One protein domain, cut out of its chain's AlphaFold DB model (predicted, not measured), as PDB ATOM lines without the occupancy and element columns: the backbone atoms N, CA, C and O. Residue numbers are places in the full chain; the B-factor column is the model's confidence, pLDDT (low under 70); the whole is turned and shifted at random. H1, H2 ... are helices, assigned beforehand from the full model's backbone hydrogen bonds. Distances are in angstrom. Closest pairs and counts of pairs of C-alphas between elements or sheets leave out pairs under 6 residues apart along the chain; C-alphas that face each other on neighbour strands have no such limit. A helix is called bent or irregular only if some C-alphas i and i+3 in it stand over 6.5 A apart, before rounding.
ATOM      1  N   ILE A   4      -2.057 -37.336 -54.799       89.88
ATOM      2  CA  ILE A   4      -3.062 -37.557 -55.848       89.88
ATOM      3  C   ILE A   4      -4.137 -38.558 -55.392       89.88
ATOM      4  O   ILE A   4      -5.324 -38.342 -55.615       89.88
ATOM      5  N   SER A   5      -3.756 -39.624 -54.683       90.25
ATOM      6  CA  SER A   5      -4.703 -40.628 -54.184       90.25
ATOM      7  C   SER A   5      -5.622 -40.069 -53.095       90.25
ATOM      8  O   SER A   5      -6.793 -40.443 -53.063       90.25
ATOM      9  N   LYS A   6      -5.127 -39.163 -52.239       91.31
ATOM     10  CA  LYS A   6      -5.957 -38.475 -51.235       91.31
ATOM     11  C   LYS A   6      -6.947 -37.519 -51.907       91.31
ATOM     12  O   LYS A   6      -8.128 -37.537 -51.570       91.31
ATOM     13  N   LEU A   7      -6.495 -36.765 -52.914       93.19
ATOM     14  CA  LEU A   7      -7.350 -35.855 -53.678       93.19
ATOM     15  C   LEU A   7      -8.468 -36.608 -54.418       93.19
ATOM     16  O   LEU A   7      -9.629 -36.196 -54.374       93.19
ATOM     17  N   PHE A   8      -8.150 -37.754 -55.028       94.19
ATOM     18  CA  PHE A   8      -9.147 -38.625 -55.658       94.19
ATOM     19  C   PHE A   8     -10.167 -39.161 -54.652       94.19
ATOM     20  O   PHE A   8     -11.356 -39.210 -54.961       94.19
ATOM     21  N   MET A   9      -9.729 -39.521 -53.443       94.75
ATOM     22  CA  MET A   9     -10.626 -40.030 -52.407       94.75
ATOM     23  C   MET A   9     -11.595 -38.944 -51.919       94.75
ATOM     24  O   MET A   9     -12.800 -39.182 -51.870       94.75
ATOM     25  N   VAL A  10     -11.095 -37.732 -51.649       93.31
ATOM     26  CA  VAL A  10     -11.928 -36.586 -51.241       93.31
ATOM     27  C   VAL A  10     -12.915 -36.206 -52.348       93.31
ATOM     28  O   VAL A  10     -14.100 -36.010 -52.082       93.31
ATOM     29  N   THR A  11     -12.462 -36.195 -53.604       93.31
ATOM     30  CA  THR A  11     -13.320 -35.894 -54.761       93.31
ATOM     31  C   THR A  11     -14.398 -36.964 -54.952       93.31
ATOM     32  O   THR A  11     -15.554 -36.635 -55.212       93.31
ATOM     33  N   ALA A  12     -14.064 -38.244 -54.760       94.38
ATOM     34  CA  ALA A  12     -15.029 -39.337 -54.836       94.38
ATOM     35  C   ALA A  12     -16.091 -39.242 -53.729       94.38
ATOM     36  O   ALA A  12     -17.279 -39.408 -54.009       94.38
ATOM     37  N   VAL A  13     -15.692 -38.917 -52.496       92.38
ATOM     38  CA  VAL A  13     -16.624 -38.724 -51.372       92.38
ATOM     39  C   VAL A  13     -17.537 -37.522 -51.622       92.38
ATOM     40  O   VAL A  13     -18.755 -37.646 -51.478       92.38
ATOM     41  N   ALA A  14     -16.989 -36.393 -52.082       88.75
ATOM     42  CA  ALA A  14     -17.769 -35.206 -52.430       88.75
ATOM     43  C   ALA A  14     -18.761 -35.479 -53.574       88.75
ATOM     44  O   ALA A  14     -19.910 -35.035 -53.521       88.75
ATOM     45  N   PHE A  15     -18.358 -36.261 -54.579       91.94
ATOM     46  CA  PHE A  15     -19.220 -36.642 -55.697       91.94
ATOM     47  C   PHE A  15     -20.350 -37.587 -55.268       91.94
ATOM     48  O   PHE A  15     -21.504 -37.390 -55.655       91.94
ATOM     49  N   ILE A  16     -20.051 -38.588 -54.432       89.94
ATOM     50  CA  ILE A  16     -21.063 -39.489 -53.860       89.94
ATOM     51  C   ILE A  16     -22.050 -38.687 -53.010       89.94
ATOM     52  O   ILE A  16     -23.262 -38.880 -53.129       89.94
ATOM     53  N   TRP A  17     -21.559 -37.745 -52.207       88.50
ATOM     54  CA  TRP A  17     -22.403 -36.883 -51.388       88.50
ATOM     55  C   TRP A  17     -23.299 -35.970 -52.236       88.50
ATOM     56  O   TRP A  17     -24.516 -35.965 -52.056       88.50
ATOM     57  N   ALA A  18     -22.743 -35.281 -53.238       85.25
ATOM     58  CA  ALA A  18     -23.506 -34.422 -54.144       85.25
ATOM     59  C   ALA A  18     -24.596 -35.197 -54.904       85.25
ATOM     60  O   ALA A  18     -25.710 -34.699 -55.076       85.25
ATOM     61  N   ARG A  19     -24.306 -36.439 -55.307       85.00
ATOM     62  CA  ARG A  19     -25.244 -37.291 -56.047       85.00
ATOM     63  C   ARG A  19     -26.317 -37.936 -55.161       85.00
ATOM     64  O   ARG A  19     -27.378 -38.292 -55.666       85.00
ATOM     65  N   THR A  20     -26.063 -38.093 -53.862       82.06
ATOM     66  CA  THR A  20     -27.002 -38.720 -52.910       82.06
ATOM     67  C   THR A  20     -27.875 -37.721 -52.151       82.06
ATOM     68  O   THR A  20     -28.830 -38.141 -51.502       82.06
ATOM     69  N   ARG A  21     -27.649 -36.407 -52.308       63.31
ATOM     70  CA  ARG A  21     -28.497 -35.341 -51.734       63.31
ATOM     71  C   ARG A  21     -30.016 -35.484 -51.972       63.31
ATOM     72  O   ARG A  21     -30.750 -35.176 -51.038       63.31
ATOM     73  N   PRO A  22     -30.536 -35.955 -53.126       60.16
ATOM     74  CA  PRO A  22     -31.985 -36.122 -53.293       60.16
ATOM     75  C   PRO A  22     -32.542 -37.437 -52.710       60.16
ATOM     76  O   PRO A  22     -33.748 -37.662 -52.765       60.16
ATOM     77  N   LEU A  23     -31.702 -38.321 -52.158       54.56
ATOM     78  CA  LEU A  23     -32.112 -39.623 -51.625       54.56
ATOM     79  C   LEU A  23     -32.123 -39.571 -50.091       54.56
ATOM     80  O   LEU A  23     -31.116 -39.815 -49.422       54.56
ATOM     81  N   GLY A  24     -33.289 -39.225 -49.541       61.69
ATOM     82  CA  GLY A  24     -33.568 -39.239 -48.106       61.69
ATOM     83  C   GLY A  24     -33.137 -40.539 -47.405       61.69
ATOM     84  O   GLY A  24     -32.982 -41.590 -48.022       61.69
ATOM     85  N   SER A  25     -32.897 -40.421 -46.096       64.19
ATOM     86  CA  SER A  25     -32.369 -41.419 -45.142       64.19
ATOM     87  C   SER A  25     -30.965 -41.985 -45.400       64.19
ATOM     88  O   SER A  25     -30.239 -42.208 -44.434       64.19
ATOM     89  N   PHE A  26     -30.520 -42.164 -46.648       64.12
ATOM     90  CA  PHE A  26     -29.200 -42.757 -46.922       64.12
ATOM     91  C   PHE A  26     -28.041 -41.812 -46.554       64.12
ATOM     92  O   PHE A  26     -27.047 -42.246 -45.973       64.12
ATOM     93  N   GLY A  27     -28.202 -40.505 -46.791       67.62
ATOM     94  CA  GLY A  27     -27.210 -39.492 -46.403       67.62
ATOM     95  C   GLY A  27     -27.006 -39.359 -44.886       67.62
ATOM     96  O   GLY A  27     -25.900 -39.063 -44.443       67.62
ATOM     97  N   ARG A  28     -28.036 -39.647 -44.076       66.50
ATOM     98  CA  ARG A  28     -27.942 -39.594 -42.604       66.50
ATOM     99  C   ARG A  28     -27.116 -40.749 -42.033       66.50
ATOM    100  O   ARG A  28     -26.370 -40.541 -41.086       66.50
ATOM    101  N   ASN A  29     -27.180 -41.932 -42.647       69.75
ATOM    102  CA  ASN A  29     -26.406 -43.094 -42.202       69.75
ATOM    103  C   ASN A  29     -24.913 -42.972 -42.539       69.75
ATOM    104  O   ASN A  29     -24.082 -43.428 -41.763       69.75
ATOM    105  N   VAL A  30     -24.562 -42.330 -43.659       65.25
ATOM    106  CA  VAL A  30     -23.156 -42.039 -43.997       65.25
ATOM    107  C   VAL A  30     -22.579 -40.985 -43.052       65.25
ATOM    108  O   VAL A  30     -21.444 -41.128 -42.610       65.25
ATOM    109  N   LEU A  31     -23.374 -39.973 -42.686       59.09
ATOM    110  CA  LEU A  31     -22.970 -38.983 -41.688       59.09
ATOM    111  C   LEU A  31     -22.769 -39.633 -40.312       59.09
ATOM    112  O   LEU A  31     -21.734 -39.409 -39.702       59.09
ATOM    113  N   ALA A  32     -23.678 -40.517 -39.884       63.47
ATOM    114  CA  ALA A  32     -23.532 -41.275 -38.638       63.47
ATOM    115  C   ALA A  32     -22.286 -42.182 -38.635       63.47
ATOM    116  O   ALA A  32     -21.617 -42.321 -37.616       63.47
ATOM    117  N   PHE A  33     -21.933 -42.780 -39.777       62.03
ATOM    118  CA  PHE A  33     -20.724 -43.603 -39.891       62.03
ATOM    119  C   PHE A  33     -19.433 -42.774 -39.815       62.03
ATOM    120  O   PHE A  33     -18.422 -43.258 -39.313       62.03
ATOM    121  N   LEU A  34     -19.470 -41.528 -40.298       58.81
ATOM    122  CA  LEU A  34     -18.351 -40.593 -40.199       58.81
ATOM    123  C   LEU A  34     -18.223 -40.013 -38.785       58.81
ATOM    124  O   LEU A  34     -17.107 -39.920 -38.290       58.81
ATOM    125  N   THR A  35     -19.332 -39.705 -38.106       58.72
ATOM    126  CA  THR A  35     -19.312 -39.188 -36.725       58.72
ATOM    127  C   THR A  35     -18.972 -40.252 -35.683       58.72
ATOM    128  O   THR A  35     -18.455 -39.917 -34.633       58.72
ATOM    129  N   VAL A  36     -19.239 -41.537 -35.945       61.94
ATOM    130  CA  VAL A  36     -18.837 -42.638 -35.041       61.94
ATOM    131  C   VAL A  36     -17.350 -42.993 -35.206       61.94
ATOM    132  O   VAL A  36     -16.768 -43.677 -34.367       61.94
ATOM    133  N   SER A  37     -16.698 -42.512 -36.268       57.50
ATOM    134  CA  SER A  37     -15.258 -42.662 -36.465       57.50
ATOM    135  C   SER A  37     -14.529 -41.366 -36.098       57.50
ATOM    136  O   SER A  37     -13.964 -40.696 -36.963       57.50
ATOM    137  N   ASP A  38     -14.491 -41.033 -34.804       48.66
ATOM    138  CA  ASP A  38     -13.722 -39.891 -34.263       48.66
ATOM    139  C   ASP A  38     -12.240 -39.912 -34.685       48.66
ATOM    140  O   ASP A  38     -11.587 -38.879 -34.832       48.66
ATOM    141  N   ILE A  39     -11.715 -41.103 -34.975       61.16
ATOM    142  CA  ILE A  39     -10.342 -41.326 -35.442       61.16
ATOM    143  C   ILE A  39     -10.155 -40.870 -36.904       61.16
ATOM    144  O   ILE A  39      -9.065 -40.452 -37.290       61.16
ATOM    145  N   GLY A  40     -11.198 -40.931 -37.736       74.00
ATOM    146  CA  GLY A  40     -11.109 -40.596 -39.159       74.00
ATOM    147  C   GLY A  40     -11.168 -39.095 -39.438       74.00
ATOM    148  O   GLY A  40     -10.436 -38.596 -40.293       74.00
ATOM    149  N   ILE A  41     -12.018 -38.364 -38.710       66.62
ATOM    150  CA  ILE A  41     -12.213 -36.921 -38.919       66.62
ATOM    151  C   ILE A  41     -11.027 -36.126 -38.364       66.62
ATOM    152  O   ILE A  41     -10.528 -35.230 -39.042       66.62
ATOM    153  N   THR A  42     -10.518 -36.490 -37.187       64.88
ATOM    154  CA  THR A  42      -9.348 -35.833 -36.582       64.88
ATOM    155  C   THR A  42      -8.088 -36.014 -37.430       64.88
ATOM    156  O   THR A  42      -7.379 -35.042 -37.680       64.88
ATOM    157  N   GLN A  43      -7.850 -37.210 -37.981       68.56
ATOM    158  CA  GLN A  43      -6.736 -37.436 -38.912       68.56
ATOM    159  C   GLN A  43      -6.899 -36.685 -40.241       68.56
ATOM    160  O   GLN A  43      -5.905 -36.229 -40.811       68.56
ATOM    161  N   LEU A  44      -8.130 -36.536 -40.741       68.88
ATOM    162  CA  LEU A  44      -8.408 -35.764 -41.954       68.88
ATOM    163  C   LEU A  44      -8.174 -34.264 -41.730       68.88
ATOM    164  O   LEU A  44      -7.550 -33.620 -42.571       68.88
ATOM    165  N   LEU A  45      -8.638 -33.724 -40.600       72.88
ATOM    166  CA  LEU A  45      -8.448 -32.322 -40.221       72.88
ATOM    167  C   LEU A  45      -6.974 -32.008 -39.948       72.88
ATOM    168  O   LEU A  45      -6.476 -30.991 -40.426       72.88
ATOM    169  N   TRP A  46      -6.250 -32.909 -39.281       75.62
ATOM    170  CA  TRP A  46      -4.813 -32.760 -39.052       75.62
ATOM    171  C   TRP A  46      -4.024 -32.770 -40.368       75.62
ATOM    172  O   TRP A  46      -3.210 -31.884 -40.613       75.62
ATOM    173  N   ALA A  47      -4.342 -33.695 -41.282       68.69
ATOM    174  CA  ALA A  47      -3.728 -33.736 -42.610       68.69
ATOM    175  C   ALA A  47      -4.103 -32.531 -43.493       68.69
ATOM    176  O   ALA A  47      -3.345 -32.174 -44.392       68.69
ATOM    177  N   PHE A  48      -5.272 -31.920 -43.282       68.00
ATOM    178  CA  PHE A  48      -5.676 -30.708 -43.993       68.00
ATOM    179  C   PHE A  48      -4.940 -29.469 -43.466       68.00
ATOM    180  O   PHE A  48      -4.512 -28.637 -44.265       68.00
ATOM    181  N   ASN A  49      -4.731 -29.384 -42.150       70.44
ATOM    182  CA  ASN A  49      -3.954 -28.315 -41.522       70.44
ATOM    183  C   ASN A  49      -2.469 -28.372 -41.934       70.44
ATOM    184  O   ASN A  49      -1.874 -27.355 -42.280       70.44
ATOM    185  N   ASP A  50      -1.901 -29.578 -42.029       69.69
ATOM    186  CA  ASP A  50      -0.531 -29.805 -42.518       69.69
ATOM    187  C   ASP A  50      -0.349 -29.425 -44.006       69.69
ATOM    188  O   ASP A  50       0.725 -29.027 -44.441       69.69
ATOM    189  N   MET A  51      -1.414 -29.464 -44.815       66.06
ATOM    190  CA  MET A  51      -1.364 -28.969 -46.201       66.06
ATOM    191  C   MET A  51      -1.478 -27.440 -46.309       66.06
ATOM    192  O   MET A  51      -1.079 -26.874 -47.330       66.06
TER     193      MET A  51
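What this domain is: This is residues 4 to 51 of the 539 residues of an uncharacterized protein of Trichoderma harzianum (UniProt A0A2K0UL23). Three helices joined end to end make an open triangular frame with a hollow middle: H1 is one long side, and H2 and H3 together make a wide V that folds back along the other side. The helices meet only at two corners, H1 with H2 and H2 with H3, and the frame is left open where the end of H3 comes back toward the beginning of H1 without touching it. The printed part has 48 residues with three named helices, in the order H1, H2, H3, and no named strand; its class is all helix. It is loose, with a radius of gyration of the C-alphas of 12.2 A, and the C-alphas span 35 by 24 by 13 A along their three main axes.

Where its parts are: The printed part begins with H1, residues 4 to 20, the longest helix, which is 24.1 A from its first to its last C-alpha. C-alpha 4 is at (-3.062, -37.557, -55.848) and C-alpha 20 at (-27.002, -38.720, -52.910). After a tight link of 5 residues comes H2, residues 26 to 35, 14.6 A long, with C-alpha 26 at (-29.200, -42.757, -46.922). A tight link of 2 residues then leads to H3, residues 38 to 51, 20.4 A long, which ends at C-alpha 51 at (-1.364, -28.969, -46.201). No helix is bent or irregular.

How they stand to each other: H1 and H2 only just touch, and only at the corner by their link, with 3 pairs of C-alphas within 8 A; H1 takes part with residues 17 to 20 alone. Their closest C-alphas, those of Thr 20 and Gly 27, are 6.6 A apart. The two helices run opposite ways at a steep tilt of 41 degrees. H2 and H3 also only just touch, and only at the corner by their link, with 3 pairs of C-alphas within 8 A; H3 takes part with residues 40 to 41 alone. Their closest C-alphas, those of Leu 34 and Ile 41, are 7.3 A apart, and their lines are about perpendicular, at 78 degrees. H1 and H3 are apart. In H1 and H2 every O i to N i+4 pair is within hydrogen-bond range; in H3, 8 of 10 are.

The domain as a whole: The two C-alphas farthest apart, those of Gly 24 and Asp 50, are 34.8 A from each other, while those of Ile 4 and Met 51, the first and last printed, are 13.0 A apart. Residues 19 to 26 stand free, as do residues 32 to 43 and residues 45 to 51. The printed part has no cut, and both links are tight. The mean pLDDT of the printed part is 73.8, with 90 for H1, 64 for H2 and 67 for H3. It is under 70 at 27 residues, namely residues 21 to 39, 41 to 44, 47 to 48 and 50 to 51.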